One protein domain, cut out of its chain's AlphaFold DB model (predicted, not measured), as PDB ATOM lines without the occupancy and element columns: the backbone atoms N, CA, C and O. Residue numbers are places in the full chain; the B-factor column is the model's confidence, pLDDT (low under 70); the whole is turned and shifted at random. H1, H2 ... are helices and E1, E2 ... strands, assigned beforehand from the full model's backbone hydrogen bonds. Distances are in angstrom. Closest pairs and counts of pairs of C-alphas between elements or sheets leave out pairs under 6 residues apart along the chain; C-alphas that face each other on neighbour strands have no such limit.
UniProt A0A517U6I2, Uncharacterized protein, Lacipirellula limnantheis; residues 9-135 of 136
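Overview. This is residues 9 to 135 of the 136 residues of an uncharacterized protein of Lacipirellula limnantheis (UniProt A0A517U6I2). One strongly twisted sheet folds into two walls, E1 to E5 and E6 to E9, partly face to face and joined where E7 bends and pairs with E5. The sheet curls round the short helix H1, like a barrel left open, while H2 lies off the sheet between E7 and E8 along the chain. The printed part has 127 residues, in the order H1 E1 E2 E3 E4 E5 E6 E7 H2 E8 E9; the class is mostly strand, and the neighbour strands are antiparallel. The whole is compact and rounded, with a radius of gyration of the C-alphas of 14.5 A and spans of 41 by 35 by 28 A.

Along the chain. Find C-alpha 9 at (146.867, 210.649, 237.482); from there H1 runs to residue 15, 10.0 A. Next come E1, residues 20 to 22, 6.4 A, E2, 27 to 34, 23.0 A, E3, 37 to 44, 23.0 A, E4, 49 to 56, 23.9 A, and E5, 64 to 70, 18.9 A. Read on through E6, 74 to 79, 16.0 A, to C-alpha 82 at (136.739, 225.173, 234.501), where E7 begins; it runs to residue 93, 26.9 A. H2 is residues 99 to 102, 4.7 A, E8 is 113 to 120, 23.1 A, and E9 is 126 to 134, 24.4 A, ending at C-alpha 134 at (140.463, 221.282, 208.763).

Arrangement. H1 is on the branched sheet; its closest C-alphas to E6 are those of Asp 10 and Phe 76, 5.8 A, and to E2 those of Phe 15 and Tyr 30, 7.3 A. Strands E1 to E5 form a meander, each the antiparallel neighbour of the one before; look at N 20 and O 29, 2.8 A, N 30 and O 41, 2.8 A, N 42 and O 51, 2.8 A, and N 50 and O 68, 2.9 A. E7 bends by 79 degrees at residue 89 and has staggered pairing: E6 and E5 lie on one side of it, E8 on the other. Look there at N 75 and O 86, 2.8 A, N 67 and O 93, 2.9 A, and N 87 and O 117, 2.8 A. E8 and E9 form a hairpin, with N 118 and O 128 at 2.8 A. H2 is not on the sheet. In H1 every O i to N i+4 pair is within hydrogen-bond range; H2 is too short for such a pair.

Size, cuts and confidence. The two farthest C-alphas, those of Glu 80 and Tyr 101, are 41.6 A apart. The printed part has no cut and no long link. The mean pLDDT of the printed part is 93.4; look at residues 132 to 135 for values under 70.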
ATOM      1  N   ILE A   9     147.139 209.767 236.340       95.12
ATOM      2  CA  ILE A   9     146.867 210.649 237.482       95.12
ATOM      3  C   ILE A   9     145.825 211.705 237.100       95.12
ATOM      4  O   ILE A   9     144.896 211.942 237.869       95.12
ATOM      5  N   ASP A  10     145.929 212.289 235.905       96.56
ATOM      6  CA  ASP A  10     144.959 213.277 235.414       96.56
ATOM      7  C   ASP A  10     143.556 212.669 235.261       96.56
ATOM      8  O   ASP A  10     142.557 213.310 235.585       96.56
ATOM      9  N   PHE A  11     143.463 211.422 234.787       96.69
ATOM     10  CA  PHE A  11     142.186 210.710 234.681       96.69
ATOM     11  C   PHE A  11     141.625 210.342 236.054       96.69
ATOM     12  O   PHE A  11     140.422 210.500 236.270       96.69
ATOM     13  N   LEU A  12     142.474 209.884 236.977       95.62
ATOM     14  CA  LEU A  12     142.069 209.572 238.345       95.62
ATOM     15  C   LEU A  12     141.567 210.821 239.076       95.62
ATOM     16  O   LEU A  12     140.527 210.748 239.727       95.62
ATOM     17  N   ASP A  13     142.256 211.959 238.944       95.69
ATOM     18  CA  ASP A  13     141.774 213.235 239.477       95.69
ATOM     19  C   ASP A  13     140.438 213.580 238.818       95.69
ATOM     20  O   ASP A  13     139.419 213.667 239.506       95.69
ATOM     21  N   PHE A  14     140.397 213.675 237.483       97.19
ATOM     22  CA  PHE A  14     139.200 214.071 236.747       97.19
ATOM     23  C   PHE A  14     137.962 213.257 237.143       97.19
ATOM     24  O   PHE A  14     136.972 213.856 237.575       97.19
ATOM     25  N   PHE A  15     138.030 211.927 237.035       96.50
ATOM     26  CA  PHE A  15     136.916 211.021 237.314       96.50
ATOM     27  C   PHE A  15     136.647 210.820 238.810       96.50
ATOM     28  O   PHE A  15     135.516 210.495 239.173       96.50
ATOM     29  N   ALA A  16     137.654 211.019 239.668       93.69
ATOM     30  CA  ALA A  16     137.606 210.766 241.110       93.69
ATOM     31  C   ALA A  16     137.142 209.343 241.489       93.69
ATOM     32  O   ALA A  16     136.667 209.110 242.602       93.69
ATOM     33  N   VAL A  17     137.275 208.391 240.562       93.50
ATOM     34  CA  VAL A  17     137.004 206.965 240.757       93.50
ATOM     35  C   VAL A  17     138.124 206.168 240.102       93.50
ATOM     36  O   VAL A  17     138.618 206.540 239.036       93.50
ATOM     37  N   GLU A  18     138.529 205.070 240.736       93.62
ATOM     38  CA  GLU A  18     139.474 204.145 240.116       93.62
ATOM     39  C   GLU A  18     138.794 203.412 238.952       93.62
ATOM     40  O   GLU A  18     137.638 202.992 239.081       93.62
ATOM     41  N   PRO A  19     139.480 203.245 237.809       96.25
ATOM     42  CA  PRO A  19     138.924 202.488 236.705       96.25
ATOM     43  C   PRO A  19     138.892 200.994 237.025       96.25
ATOM     44  O   PRO A  19     139.850 200.433 237.562       96.25
ATOM     45  N   THR A  20     137.851 200.312 236.560       95.69
ATOM     46  CA  THR A  20     137.910 198.861 236.382       95.69
ATOM     47  C   THR A  20     138.809 198.575 235.184       95.69
ATOM     48  O   THR A  20     138.471 198.902 234.041       95.69
ATOM     49  N   VAL A  21     139.977 197.994 235.451       93.00
ATOM     50  CA  VAL A  21     140.960 197.639 234.426       93.00
ATOM     51  C   VAL A  21     140.671 196.236 233.903       93.00
ATOM     52  O   VAL A  21     140.682 195.267 234.664       93.00
ATOM     53  N   GLU A  22     140.450 196.122 232.600       90.56
ATOM     54  CA  GLU A  22     140.171 194.855 231.926       90.56
ATOM     55  C   GLU A  22     141.249 194.546 230.873       90.56
ATOM     56  O   GLU A  22     142.209 195.302 230.671       90.56
ATOM     57  N   ASP A  23     141.137 193.374 230.242       85.31
ATOM     58  CA  ASP A  23     141.995 192.952 229.130       85.31
ATOM     59  C   ASP A  23     143.505 193.043 229.431       85.31
ATOM     60  O   ASP A  23     144.302 193.424 228.579       85.31
ATOM     61  N   PHE A  24     143.915 192.709 230.660       84.56
ATOM     62  CA  PHE A  24     145.313 192.794 231.113       84.56
ATOM     63  C   PHE A  24     145.920 194.212 231.020       84.56
ATOM     64  O   PHE A  24     147.106 194.357 230.722       84.56
ATOM     65  N   GLY A  25     145.136 195.263 231.284       79.62
ATOM     66  CA  GLY A  25     145.623 196.653 231.238       79.62
ATOM     67  C   GLY A  25     145.459 197.330 229.879       79.62
ATOM     68  O   GLY A  25     146.056 198.377 229.617       79.62
ATOM     69  N   VAL A  26     144.672 196.724 228.989       87.81
ATOM     70  CA  VAL A  26     144.388 197.275 227.659       87.81
ATOM     71  C   VAL A  26     143.201 198.238 227.701       87.81
ATOM     72  O   VAL A  26     143.171 199.185 226.908       87.81
ATOM     73  N   SER A  27     142.259 198.034 228.622       93.56
ATOM     74  CA  SER A  27     141.046 198.839 228.756       93.56
ATOM     75  C   SER A  27     140.856 199.368 230.177       93.56
ATOM     76  O   SER A  27     141.065 198.659 231.161       93.56
ATOM     77  N   TYR A  28     140.468 200.639 230.271       96.94
ATOM     78  CA  TYR A  28     140.191 201.338 231.526       96.94
ATOM     79  C   TYR A  28     138.744 201.816 231.497       96.94
ATOM     80  O   TYR A  28     138.392 202.655 230.664       96.94
ATOM     81  N   ASN A  29     137.913 201.270 232.382       97.38
ATOM     82  CA  ASN A  29     136.485 201.558 232.442       97.38
ATOM     83  C   ASN A  29     136.162 202.405 233.674       97.38
ATOM     84  O   ASN A  29     136.369 201.966 234.802       97.38
ATOM     85  N   TYR A  30     135.619 203.594 233.453       97.56
ATOM     86  CA  TYR A  30     135.159 204.511 234.487       97.56
ATOM     87  C   TYR A  30     133.632 204.543 234.482       97.56
ATOM     88  O   TYR A  30     133.007 204.695 233.430       97.56
ATOM     89  N   GLU A  31     133.034 204.424 235.661       96.62
ATOM     90  CA  GLU A  31     131.592 204.522 235.864       96.62
ATOM     91  C   GLU A  31     131.307 205.546 236.956       96.62
ATOM     92  O   GLU A  31     131.876 205.488 238.047       96.62
ATOM     93  N   LEU A  32     130.427 206.500 236.661       95.44
ATOM     94  CA  LEU A  32     129.979 207.487 237.637       95.44
ATOM     95  C   LEU A  32     128.536 207.903 237.390       95.44
ATOM     96  O   LEU A  32     128.031 207.840 236.267       95.44
ATOM     97  N   GLU A  33     127.894 208.388 238.448       95.25
ATOM     98  CA  GLU A  33     126.525 208.893 238.416       95.25
ATOM     99  C   GLU A  33     126.453 210.328 238.955       95.25
ATOM    100  O   GLU A  33     127.037 210.653 239.999       95.25
ATOM    101  N   ARG A  34     125.734 211.193 238.233       93.94
ATOM    102  CA  ARG A  34     125.435 212.585 238.600       93.94
ATOM    103  C   ARG A  34     124.025 212.934 238.141       93.94
ATOM    104  O   ARG A  34     123.677 212.677 236.994       93.94
ATOM    105  N   ASP A  35     123.205 213.472 239.038       91.69
ATOM    106  CA  ASP A  35     121.841 213.948 238.750       91.69
ATOM    107  C   ASP A  35     120.950 212.952 237.982       91.69
ATOM    108  O   ASP A  35     120.168 213.310 237.098       91.69
ATOM    109  N   GLY A  36     121.069 211.663 238.317       92.38
ATOM    110  CA  GLY A  36     120.319 210.582 237.672       92.38
ATOM    111  C   GLY A  36     120.787 210.247 236.250       92.38
ATOM    112  O   GLY A  36     120.107 209.496 235.544       92.38
ATOM    113  N   LEU A  37     121.931 210.784 235.817       95.38
ATOM    114  CA  LEU A  37     122.663 210.358 234.632       95.38
ATOM    115  C   LEU A  37     123.856 209.502 235.041       95.38
ATOM    116  O   LEU A  37     124.643 209.885 235.903       95.38
ATOM    117  N   ARG A  38     124.007 208.361 234.378       96.25
ATOM    118  CA  ARG A  38     125.126 207.441 234.576       96.25
ATOM    119  C   ARG A  38     126.004 207.460 233.334       96.25
ATOM    120  O   ARG A  38     125.508 207.217 232.235       96.25
ATOM    121  N   LEU A  39     127.282 207.779 233.502       97.19
ATOM    122  CA  LEU A  39     128.282 207.770 232.439       97.19
ATOM    123  C   LEU A  39     129.138 206.515 232.572       97.19
ATOM    124  O   LEU A  39     129.783 206.322 233.600       97.19
ATOM    125  N   LEU A  40     129.168 205.710 231.512       97.25
ATOM    126  CA  LEU A  40     130.175 204.674 231.310       97.25
ATOM    127  C   LEU A  40     131.187 205.196 230.297       97.25
ATOM    128  O   LEU A  40     130.825 205.469 229.150       97.25
ATOM    129  N   PHE A  41     132.435 205.346 230.720       98.00
ATOM    130  CA  PHE A  41     133.526 205.822 229.885       98.00
ATOM    131  C   PHE A  41     134.622 204.762 229.810       98.00
ATOM    132  O   PHE A  41     135.182 204.371 230.829       98.00
ATOM    133  N   THR A  42     134.964 204.330 228.603       97.81
ATOM    134  CA  THR A  42     136.030 203.355 228.370       97.81
ATOM    135  C   THR A  42     137.154 203.984 227.564       97.81
ATOM    136  O   THR A  42     136.912 204.634 226.546       97.81
ATOM    137  N   LEU A  43     138.389 203.742 227.994       97.25
ATOM    138  CA  LEU A  43     139.611 204.103 227.286       97.25
ATOM    139  C   LEU A  43     140.368 202.841 226.851       97.25
ATOM    140  O   LEU A  43     140.721 202.015 227.690       97.25
ATOM    141  N   TRP A  44     140.703 202.746 225.561       96.81
ATOM    142  CA  TRP A  44     141.652 201.768 225.017       96.81
ATOM    143  C   TRP A  44     142.930 202.472 224.578       96.81
ATOM    144  O   TRP A  44     143.048 202.954 223.447       96.81
ATOM    145  N   GLN A  45     143.908 202.528 225.483       94.06
ATOM    146  CA  GLN A  45     145.120 203.325 225.283       94.06
ATOM    147  C   GLN A  45     145.936 202.899 224.055       94.06
ATOM    148  O   GLN A  45     146.443 203.753 223.339       94.06
ATOM    149  N   PHE A  46     146.035 201.600 223.761       93.81
ATOM    150  CA  PHE A  46     146.857 201.098 222.650       93.81
ATOM    151  C   PHE A  46     146.218 201.289 221.272       93.81
ATOM    152  O   PHE A  46     146.883 201.134 220.250       93.81
ATOM    153  N   GLU A  47     144.932 201.634 221.240       94.44
ATOM    154  CA  GLU A  47     144.207 201.925 220.004       94.44
ATOM    155  C   GLU A  47     143.923 203.412 219.825       94.44
ATOM    156  O   GLU A  47     143.463 203.827 218.762       94.44
ATOM    157  N   SER A  48     144.215 204.205 220.856       96.75
ATOM    158  CA  SER A  48     143.846 205.609 220.956       96.75
ATOM    159  C   SER A  48     142.358 205.831 220.694       96.75
ATOM    160  O   SER A  48     141.955 206.689 219.911       96.75
ATOM    161  N   VAL A  49     141.533 205.009 221.354       97.44
ATOM    162  CA  VAL A  49     140.073 205.061 221.262       97.44
ATOM    163  C   VAL A  49     139.470 205.304 222.633       97.44
ATOM    164  O   VAL A  49     139.847 204.658 223.611       97.44
ATOM    165  N   ILE A  50     138.482 206.187 222.673       97.88
ATOM    166  CA  ILE A  50     137.567 206.334 223.801       97.88
ATOM    167  C   ILE A  50     136.158 205.933 223.376       97.88
ATOM    168  O   ILE A  50     135.796 206.048 222.203       97.88
ATOM    169  N   GLN A  51     135.347 205.491 224.325       98.12
ATOM    170  CA  GLN A  51     133.911 205.317 224.146       98.12
ATOM    171  C   GLN A  51     133.192 205.854 225.368       98.12
ATOM    172  O   GLN A  51     133.610 205.608 226.495       98.12
ATOM    173  N   ALA A  52     132.098 206.566 225.140       97.69
ATOM    174  CA  ALA A  52     131.240 207.046 226.205       97.69
ATOM    175  C   ALA A  52     129.798 206.651 225.916       97.69
ATOM    176  O   ALA A  52     129.298 206.850 224.805       97.69
ATOM    177  N   SER A  53     129.143 206.116 226.939       97.31
ATOM    178  CA  SER A  53     127.723 205.792 226.946       97.31
ATOM    179  C   SER A  53     127.061 206.499 228.119       97.31
ATOM    180  O   SER A  53     127.508 206.376 229.259       97.31
ATOM    181  N   LEU A  54     125.994 207.240 227.840       96.62
ATOM    182  CA  LEU A  54     125.224 207.976 228.833       96.62
ATOM    183  C   LEU A  54     123.860 207.314 229.020       96.62
ATOM    184  O   LEU A  54     123.128 207.120 228.052       96.62
ATOM    185  N   PHE A  55     123.496 207.014 230.260       97.25
ATOM    186  CA  PHE A  55     122.246 206.355 230.634       97.25
ATOM    187  C   PHE A  55     121.438 207.243 231.574       97.25
ATOM    188  O   PHE A  55     121.985 208.110 232.258       97.25
ATOM    189  N   ARG A  56     120.131 206.986 231.657       95.00
ATOM    190  CA  ARG A  56     119.282 207.538 232.716       95.00
ATOM    191  C   ARG A  56     119.212 206.534 233.868       95.00
ATOM    192  O   ARG A  56     118.480 205.552 233.772       95.00
ATOM    193  N   GLY A  57     119.973 206.759 234.935       89.81
ATOM    194  CA  GLY A  57     120.134 205.807 236.038       89.81
ATOM    195  C   GLY A  57     120.553 204.420 235.533       89.81
ATOM    196  O   GLY A  57     121.487 204.285 234.742       89.81
ATOM    197  N   THR A  58     119.816 203.388 235.947       87.88
ATOM    198  CA  THR A  58     120.027 201.991 235.526       87.88
ATOM    199  C   THR A  58     119.196 201.589 234.302       87.88
ATOM    200  O   THR A  58     119.071 200.399 234.016       87.88
ATOM    201  N   ALA A  59     118.536 202.540 233.634       89.06
ATOM    202  CA  ALA A  59     117.674 202.232 232.503       89.06
ATOM    203  C   ALA A  59     118.494 201.875 231.260       89.06
ATOM    204  O   ALA A  59     119.471 202.546 230.934       89.06
ATOM    205  N   GLU A  60     118.017 200.863 230.542       90.62
ATOM    206  CA  GLU A  60     118.482 200.491 229.210       90.62
ATOM    207  C   GLU A  60     117.402 200.843 228.171       90.62
ATOM    208  O   GLU A  60     116.208 200.732 228.478       90.62
ATOM    209  N   PRO A  61     117.772 201.228 226.936       93.31
ATOM    210  CA  PRO A  61     119.135 201.401 226.420       93.31
ATOM    211  C   PRO A  61     119.779 202.737 226.841       93.31
ATOM    212  O   PRO A  61     119.103 203.628 227.360       93.31
ATOM    213  N   ALA A  62     121.075 202.902 226.552       95.12
ATOM    214  CA  ALA A  62     121.760 204.191 226.660       95.12
ATOM    215  C   ALA A  62     121.006 205.299 225.897       95.12
ATOM    216  O   ALA A  62     120.511 205.091 224.788       95.12
ATOM    217  N   LEU A  63     120.970 206.501 226.477       94.62
ATOM    218  CA  LEU A  63     120.465 207.711 225.823       94.62
ATOM    219  C   LEU A  63     121.335 208.089 224.621       94.62
ATOM    220  O   LEU A  63     120.838 208.600 223.620       94.62
ATOM    221  N   PHE A  64     122.643 207.866 224.750       93.19
ATOM    222  CA  PHE A  64     123.634 208.200 223.742       93.19
ATOM    223  C   PHE A  64     124.889 207.353 223.941       93.19
ATOM    224  O   PHE A  64     125.367 207.222 225.067       93.19
ATOM    225  N   THR A  65     125.437 206.837 222.845       96.12
ATOM    226  CA  THR A  65     126.724 206.140 222.811       96.12
ATOM    227  C   THR A  65     127.514 206.608 221.598       96.12
ATOM    228  O   THR A  65     126.968 206.688 220.496       96.12
ATOM    229  N   PHE A  66     128.804 206.879 221.786       96.38
ATOM    230  CA  PHE A  66     129.746 207.119 220.694       96.38
ATOM    231  C   PHE A  66     131.131 206.583 221.040       96.38
ATOM    232  O   PHE A  66     131.491 206.470 222.213       96.38
ATOM    233  N   ALA A  67     131.919 206.321 220.003       98.00
ATOM    234  CA  ALA A  67     133.355 206.133 220.106       98.00
ATOM    235  C   ALA A  67     134.088 207.296 219.428       98.00
ATOM    236  O   ALA A  67     133.543 207.966 218.546       98.00
ATOM    237  N   ALA A  68     135.336 207.528 219.811       97.88
ATOM    238  CA  ALA A  68     136.199 208.472 219.123       97.88
ATOM    239  C   ALA A  68     137.633 207.957 219.053       97.88
ATOM    240  O   ALA A  68     138.185 207.516 220.060       97.88
ATOM    241  N   TYR A  69     138.226 208.045 217.863       97.88
ATOM    242  CA  TYR A  69     139.657 207.834 217.660       97.88
ATOM    243  C   TYR A  69     140.359 209.161 217.921       97.88
ATOM    244  O   TYR A  69     140.129 210.131 217.199       97.88
ATOM    245  N   VAL A  70     141.181 209.212 218.960       97.44
ATOM    246  CA  VAL A  70     141.867 210.422 219.413       97.44
ATOM    247  C   VAL A  70     143.236 210.465 218.745       97.44
ATOM    248  O   VAL A  70     144.089 209.621 219.015       97.44
ATOM    249  N   ARG A  71     143.470 211.421 217.845       95.81
ATOM    250  CA  ARG A  71     144.772 211.556 217.161       95.81
ATOM    251  C   ARG A  71     145.735 212.467 217.922       95.81
ATOM    252  O   ARG A  71     146.948 212.399 217.722       95.81
ATOM    253  N   GLY A  72     145.186 213.316 218.788       94.62
ATOM    254  CA  GLY A  72     145.908 214.274 219.608       94.62
ATOM    255  C   GLY A  72     146.325 213.707 220.964       94.62
ATOM    256  O   GLY A  72     147.033 212.701 221.051       94.62
ATOM    257  N   GLU A  73     145.970 214.429 222.015       95.81
ATOM    258  CA  GLU A  73     146.230 214.109 223.417       95.81
ATOM    259  C   GLU A  73     144.919 214.227 224.204       95.81
ATOM    260  O   GLU A  73     144.025 214.986 223.819       95.81
ATOM    261  N   ALA A  74     144.804 213.465 225.291       97.56
ATOM    262  CA  ALA A  74     143.795 213.681 226.317       97.56
ATOM    263  C   ALA A  74     144.390 214.571 227.417       97.56
ATOM    264  O   ALA A  74     145.362 214.175 228.060       97.56
ATOM    265  N   ARG A  75     143.826 215.764 227.622       96.81
ATOM    266  CA  ARG A  75     144.330 216.757 228.580       96.81
ATOM    267  C   ARG A  75     143.281 217.099 229.616       96.81
ATOM    268  O   ARG A  75     142.190 217.559 229.270       96.81
ATOM    269  N   PHE A  76     143.648 216.963 230.883       97.62
ATOM    270  CA  PHE A  76     142.831 217.467 231.972       97.62
ATOM    271  C   PHE A  76     143.090 218.960 232.176       97.62
ATOM    272  O   PHE A  76     144.226 219.399 232.357       97.62
ATOM    273  N   ILE A  77     142.023 219.751 232.126       96.88
ATOM    274  CA  ILE A  77     142.042 221.179 232.418       96.88
ATOM    275  C   ILE A  77     141.318 221.390 233.742       96.88
ATOM    276  O   ILE A  77     140.150 221.027 233.879       96.88
ATOM    277  N   ASN A  78     142.028 221.977 234.704       96.06
ATOM    278  CA  ASN A  78     141.515 222.337 236.021       96.06
ATOM    279  C   ASN A  78     142.088 223.698 236.425       96.06
ATOM    280  O   ASN A  78     143.083 223.795 237.143       96.06
ATOM    281  N   ASP A  79     141.504 224.753 235.870       93.69
ATOM    282  CA  ASP A  79     141.907 226.136 236.118       93.69
ATOM    283  C   ASP A  79     140.688 227.073 236.082       93.69
ATOM    284  O   ASP A  79     139.541 226.630 236.132       93.69
ATOM    285  N   GLU A  80     140.916 228.385 235.996       92.88
ATOM    286  CA  GLU A  80     139.859 229.405 235.948       92.88
ATOM    287  C   GLU A  80     138.856 229.211 234.792       92.88
ATOM    288  O   GLU A  80     137.740 229.731 234.848       92.88
ATOM    289  N   ARG A  81     139.218 228.454 233.745       87.88
ATOM    290  CA  ARG A  81     138.337 228.123 232.610       87.88
ATOM    291  C   ARG A  81     137.343 227.010 232.943       87.88
ATOM    292  O   ARG A  81     136.375 226.828 232.200       87.88
ATOM    293  N   GLY A  82     137.576 226.266 234.022       92.88
ATOM    294  CA  GLY A  82     136.739 225.173 234.501       92.88
ATOM    295  C   GLY A  82     137.499 223.860 234.688       92.88
ATOM    296  O   GLY A  82     138.721 223.795 234.557       92.88
ATOM    297  N   ARG A  83     136.727 222.808 234.984       95.81
ATOM    298  CA  ARG A  83     137.203 221.446 235.241       95.81
ATOM    299  C   ARG A  83     136.650 220.481 234.189       95.81
ATOM    300  O   ARG A  83     135.472 220.128 234.235       95.81
ATOM    301  N   TYR A  84     137.468 220.086 233.218       97.25
ATOM    302  CA  TYR A  84     137.051 219.221 232.108       97.25
ATOM    303  C   TYR A  84     138.234 218.483 231.465       97.25
ATOM    304  O   TYR A  84     139.380 218.909 231.573       97.25
ATOM    305  N   MET A  85     137.945 217.392 230.760       97.94
ATOM    306  CA  MET A  85     138.896 216.641 229.941       97.94
ATOM    307  C   MET A  85     138.687 216.985 228.464       97.94
ATOM    308  O   MET A  85     137.575 216.833 227.952       97.94
ATOM    309  N   ASP A  86     139.738 217.430 227.779       97.50
ATOM    310  CA  ASP A  86     139.743 217.627 226.327       97.50
ATOM    311  C   ASP A  86     140.433 216.444 225.641       97.50
ATOM    312  O   ASP A  86     141.563 216.101 225.972       97.50
ATOM    313  N   PHE A  87     139.772 215.862 224.645       97.88
ATOM    314  CA  PHE A  87     140.330 214.871 223.732       97.88
ATOM    315  C   PHE A  87     140.526 215.527 222.373       97.88
ATOM    316  O   PHE A  87     139.560 215.858 221.679       97.88
ATOM    317  N   GLU A  88     141.777 215.757 222.003       96.06
ATOM    318  CA  GLU A  88     142.103 216.550 220.824       96.06
ATOM    319  C   GLU A  88     142.120 215.725 219.540       96.06
ATOM    320  O   GLU A  88     142.514 214.556 219.523       96.06
ATOM    321  N   ASP A  89     141.768 216.387 218.436       95.62
ATOM    322  CA  ASP A  89     141.884 215.835 217.087       95.62
ATOM    323  C   ASP A  89     141.160 214.477 216.945       95.62
ATOM    324  O   ASP A  89     141.718 213.479 216.484       95.62
ATOM    325  N   CYS A  90     139.905 214.433 217.398       96.81
ATOM    326  CA  CYS A  90     139.070 213.242 217.412       96.81
ATOM    327  C   CYS A  90     138.321 213.020 216.095       96.81
ATOM    328  O   CYS A  90     137.662 213.924 215.571       96.81
ATOM    329  N   ILE A  91     138.307 211.764 215.647       96.75
ATOM    330  CA  ILE A  91     137.357 211.259 214.652       96.75
ATOM    331  C   ILE A  91     136.236 210.520 215.380       96.75
ATOM    332  O   ILE A  91     136.460 209.462 215.969       96.75
ATOM    333  N   VAL A  92     135.026 211.084 215.346       95.88
ATOM    334  CA  VAL A  92     133.836 210.504 215.988       95.88
ATOM    335  C   VAL A  92     133.303 209.347 215.149       95.88
ATOM    336  O   VAL A  92     133.164 209.461 213.932       95.88
ATOM    337  N   ALA A  93     132.980 208.239 215.805       95.56
ATOM    338  CA  ALA A  93     132.554 207.004 215.173       95.56
ATOM    339  C   ALA A  93     131.419 206.324 215.960       95.56
ATOM    340  O   ALA A  93     131.299 206.510 217.172       95.56
ATOM    341  N   PRO A  94     130.598 205.487 215.303       94.25
ATOM    342  CA  PRO A  94     129.536 204.748 215.985       94.25
ATOM    343  C   PRO A  94     130.073 203.668 216.937       94.25
ATOM    344  O   PRO A  94     129.369 203.262 217.854       94.25
ATOM    345  N   SER A  95     131.298 203.175 216.718       95.19
ATOM    346  CA  SER A  95     131.940 202.182 217.582       95.19
ATOM    347  C   SER A  95     133.459 202.140 217.388       95.19
ATOM    348  O   SER A  95     133.991 202.590 216.365       95.19
ATOM    349  N   ARG A  96     134.151 201.509 218.345       94.38
ATOM    350  CA  ARG A  96     135.590 201.196 218.285       94.38
ATOM    351  C   ARG A  96     135.999 200.366 217.061       94.38
ATOM    352  O   ARG A  96     137.153 200.409 216.666       94.38
ATOM    353  N   PHE A  97     135.077 199.630 216.438       95.50
ATOM    354  CA  PHE A  97     135.372 198.771 215.279       95.50
ATOM    355  C   PHE A  97     135.075 199.432 213.930       95.50
ATOM    356  O   PHE A  97     135.188 198.798 212.882       95.50
ATOM    357  N   TRP A  98     134.686 200.708 213.926       95.94
ATOM    358  CA  TRP A  98     134.309 201.412 212.701       95.94
ATOM    359  C   TRP A  98     135.421 201.453 211.638       95.94
ATOM    360  O   TRP A  98     135.115 201.423 210.445       95.94
ATOM    361  N   TYR A  99     136.696 201.424 212.047       93.69
ATOM    362  CA  TYR A  99     137.850 201.382 211.140       93.69
ATOM    363  C   TYR A  99     137.808 200.209 210.143       93.69
ATOM    364  O   TYR A  99     138.336 200.322 209.038       93.69
ATOM    365  N   VAL A 100     137.135 199.101 210.482       95.19
ATOM    366  CA  VAL A 100     136.969 197.938 209.589       95.19
ATOM    367  C   VAL A 100     136.267 198.330 208.285       95.19
ATOM    368  O   VAL A 100     136.587 197.805 207.221       95.19
ATOM    369  N   TYR A 101     135.334 199.279 208.356       94.25
ATOM    370  CA  TYR A 101     134.564 199.761 207.208       94.25
ATOM    371  C   TYR A 101     135.099 201.093 206.684       94.25
ATOM    372  O   TYR A 101     135.108 201.350 205.480       94.25
ATOM    373  N   ALA A 102     135.536 201.954 207.600       92.31
ATOM    374  CA  ALA A 102     135.915 203.323 207.304       92.31
ATOM    375  C   ALA A 102     137.377 203.481 206.878       92.31
ATOM    376  O   ALA A 102     137.726 204.552 206.397       92.31
ATOM    377  N   GLY A 103     138.216 202.447 206.996       94.25
ATOM    378  CA  GLY A 103     139.665 202.550 206.806       94.25
ATOM    379  C   GLY A 103     140.373 203.101 208.042       94.25
ATOM    380  O   GLY A 103     139.787 203.145 209.119       94.25
ATOM    381  N   ASP A 104     141.635 203.504 207.887       95.00
ATOM    382  CA  ASP A 104     142.461 204.018 208.983       95.00
ATOM    383  C   ASP A 104     142.003 205.425 209.426       95.00
ATOM    384  O   ASP A 104     142.204 206.379 208.672       95.00
ATOM    385  N   PRO A 105     141.419 205.602 210.631       94.38
ATOM    386  CA  PRO A 105     140.968 206.907 211.125       94.38
ATOM    387  C   PRO A 105     142.116 207.900 211.367       94.38
ATOM    388  O   PRO A 105     141.876 209.099 211.523       94.38
ATOM    389  N   PHE A 106     143.363 207.420 211.395       93.94
ATOM    390  CA  PHE A 106     144.560 208.241 211.565       93.94
ATOM    391  C   PHE A 106     145.128 208.746 210.229       93.94
ATOM    392  O   PHE A 106     146.002 209.614 210.239       93.94
ATOM    393  N   ASP A 107     144.604 208.280 209.091       94.50
ATOM    394  CA  ASP A 107     144.924 208.832 207.776       94.50
ATOM    395  C   ASP A 107     144.306 210.232 207.631       94.50
ATOM    396  O   ASP A 107     143.101 210.394 207.427       94.50
ATOM    397  N   GLN A 108     145.146 211.263 207.734       91.19
ATOM    398  CA  GLN A 108     144.719 212.661 207.646       91.19
ATOM    399  C   GLN A 108     144.260 213.070 206.242       91.19
ATOM    400  O   GLN A 108     143.466 214.000 206.125       91.19
ATOM    401  N   GLN A 109     144.697 212.382 205.183       92.62
ATOM    402  CA  GLN A 109     144.203 212.666 203.831       92.62
ATOM    403  C   GLN A 109     142.765 212.175 203.677       92.62
ATOM    404  O   GLN A 109     141.938 212.830 203.040       92.62
ATOM    405  N   ARG A 110     142.456 211.029 204.291       92.88
ATOM    406  CA  ARG A 110     141.111 210.448 204.287       92.88
ATOM    407  C   ARG A 110     140.171 211.121 205.286       92.88
ATOM    408  O   ARG A 110     138.991 211.296 204.984       92.88
ATOM    409  N   PHE A 111     140.687 211.508 206.450       93.62
ATOM    410  CA  PHE A 111     139.938 212.151 207.532       93.62
ATOM    411  C   PHE A 111     140.533 213.528 207.883       93.62
ATOM    412  O   PHE A 111     141.111 213.699 208.958       93.62
ATOM    413  N   PRO A 112     140.398 214.540 207.007       92.38
ATOM    414  CA  PRO A 112     141.047 215.843 207.193       92.38
ATOM    415  C   PRO A 112     140.366 216.740 208.235       92.38
ATOM    416  O   PRO A 112     140.917 217.773 208.616       92.38
ATOM    417  N   ILE A 113     139.159 216.372 208.675       90.69
ATOM    418  CA  ILE A 113     138.356 217.127 209.638       90.69
ATOM    419  C   ILE A 113     138.235 216.316 210.921       90.69
ATOM    420  O   ILE A 113     137.826 215.154 210.886       90.69
ATOM    421  N   SER A 114     138.533 216.956 212.043       94.00
ATOM    422  CA  SER A 114     138.317 216.419 213.383       94.00
ATOM    423  C   SER A 114     137.590 217.411 214.278       94.00
ATOM    424  O   SER A 114     137.391 218.575 213.926       94.00
ATOM    425  N   ALA A 115     137.175 216.919 215.441       95.19
ATOM    426  CA  ALA A 115     136.666 217.735 216.530       95.19
ATOM    427  C   ALA A 115     137.529 217.524 217.774       95.19
ATOM    428  O   ALA A 115     138.096 216.452 217.973       95.19
ATOM    429  N   THR A 116     137.584 218.511 218.656       97.06
ATOM    430  CA  THR A 116     137.956 218.256 220.049       97.06
ATOM    431  C   THR A 116     136.711 217.808 220.802       97.06
ATOM    432  O   THR A 116     135.643 218.401 220.657       97.06
ATOM    433  N   ILE A 117     136.818 216.755 221.603       97.56
ATOM    434  CA  ILE A 117     135.719 216.313 222.464       97.56
ATOM    435  C   ILE A 117     136.019 216.788 223.873       97.56
ATOM    436  O   ILE A 117     137.066 216.464 224.420       97.56
ATOM    437  N   ARG A 118     135.103 217.550 224.462       97.44
ATOM    438  CA  ARG A 118     135.201 218.049 225.831       97.44
ATOM    439  C   ARG A 118     134.231 217.300 226.725       97.44
ATOM    440  O   ARG A 118     133.023 217.345 226.488       97.44
ATOM    441  N   LEU A 119     134.750 216.665 227.765       97.56
ATOM    442  CA  LEU A 119     133.973 215.989 228.795       97.56
ATOM    443  C   LEU A 119     134.086 216.761 230.112       97.56
ATOM    444  O   LEU A 119     135.179 216.934 230.639       97.56
ATOM    445  N   ALA A 120     132.959 217.198 230.660       96.94
ATOM    446  CA  ALA A 120     132.862 217.697 232.030       96.94
ATOM    447  C   ALA A 120     131.920 216.786 232.822       96.94
ATOM    448  O   ALA A 120     130.973 216.248 232.250       96.94
ATOM    449  N   ILE A 121     132.189 216.595 234.113       95.88
ATOM    450  CA  ILE A 121     131.385 215.724 234.991       95.88
ATOM    451  C   ILE A 121     130.979 216.394 236.313       95.88
ATOM    452  O   ILE A 121     130.368 215.750 237.160       95.88
ATOM    453  N   ASP A 122     131.354 217.660 236.504       91.81
ATOM    454  CA  ASP A 122     131.090 218.450 237.707       91.81
ATOM    455  C   ASP A 122     130.751 219.898 237.287       91.81
ATOM    456  O   ASP A 122     131.524 220.496 236.526       91.81
ATOM    457  N   PRO A 123     129.601 220.470 237.698       90.19
ATOM    458  CA  PRO A 123     128.542 219.842 238.505       90.19
ATOM    459  C   PRO A 123     127.728 218.791 237.742       90.19
ATOM    460  O   PRO A 123     127.300 217.807 238.335       90.19
ATOM    461  N   ASP A 124     127.590 218.952 236.424       93.44
ATOM    462  CA  ASP A 124     126.784 218.075 235.573       93.44
ATOM    463  C   ASP A 124     127.656 217.335 234.549       93.44
ATOM    464  O   ASP A 124     128.686 217.848 234.100       93.44
ATOM    465  N   ILE A 125     127.181 216.177 234.078       95.69
ATOM    466  CA  ILE A 125     127.788 215.490 232.931       95.69
ATOM    467  C   ILE A 125     127.478 216.263 231.644       95.69
ATOM    468  O   ILE A 125     126.320 216.401 231.243       95.69
ATOM    469  N   ARG A 126     128.522 216.740 230.961       94.94
ATOM    470  CA  ARG A 126     128.434 217.447 229.677       94.94
ATOM    471  C   ARG A 126     129.447 216.883 228.694       94.94
ATOM    472  O   ARG A 126     130.630 216.782 229.003       94.94
ATOM    473  N   ILE A 127     128.973 216.575 227.490       95.56
ATOM    474  CA  ILE A 127     129.799 216.125 226.369       95.56
ATOM    475  C   ILE A 127     129.638 217.148 225.247       95.56
ATOM    476  O   ILE A 127     128.540 217.334 224.725       95.56
ATOM    477  N   GLY A 128     130.722 217.839 224.911       94.56
ATOM    478  CA  GLY A 128     130.765 218.842 223.852       94.56
ATOM    479  C   GLY A 128     131.690 218.417 222.720       94.56
ATOM    480  O   GLY A 128     132.780 217.914 222.966       94.56
ATOM    481  N   PHE A 129     131.283 218.671 221.481       92.75
ATOM    482  CA  PHE A 129     132.146 218.570 220.305       92.75
ATOM    483  C   PHE A 129     132.527 220.000 219.918       92.75
ATOM    484  O   PHE A 129     131.683 220.766 219.454       92.75
ATOM    485  N   VAL A 130     133.762 220.391 220.217       88.94
ATOM    486  CA  VAL A 130     134.265 221.765 220.108       88.94
ATOM    487  C   VAL A 130     135.354 221.848 219.043       88.94
ATOM    488  O   VAL A 130     136.117 220.906 218.875       88.94
ATOM    489  N   ASN A 131     135.434 222.989 218.353       71.69
ATOM    490  CA  ASN A 131     136.438 223.318 217.331       71.69
ATOM    491  C   ASN A 131     136.564 222.287 216.193       71.69
ATOM    492  O   ASN A 131     137.192 221.241 216.337       71.69
ATOM    493  N   TYR A 132     136.020 222.632 215.026       68.56
ATOM    494  CA  TYR A 132     136.244 221.881 213.794       68.56
ATOM    495  C   TYR A 132     137.488 222.430 213.099       68.56
ATOM    496  O   TYR A 132     137.444 223.515 212.516       68.56
ATOM    497  N   GLU A 133     138.595 221.699 213.170       60.19
ATOM    498  CA  GLU A 133     139.810 222.053 212.438       60.19
ATOM    499  C   GLU A 133     139.887 221.228 211.151       60.19
ATOM    500  O   GLU A 133     139.808 220.000 211.174       60.19
ATOM    501  N   SER A 134     140.040 221.911 210.013       51.22
ATOM    502  CA  SER A 134     140.463 221.282 208.763       51.22
ATOM    503  C   SER A 134     141.975 221.425 208.664       51.22
ATOM    504  O   SER A 134     142.485 222.544 208.595       51.22
ATOM    505  N   ARG A 135     142.695 220.303 208.670       53.44
ATOM    506  CA  ARG A 135     144.128 220.290 208.359       53.44
ATOM    507  C   ARG A 135     144.263 219.947 206.879       53.44
ATOM    508  O   ARG A 135     143.999 218.815 206.486       53.44
TER     509      ARG A 135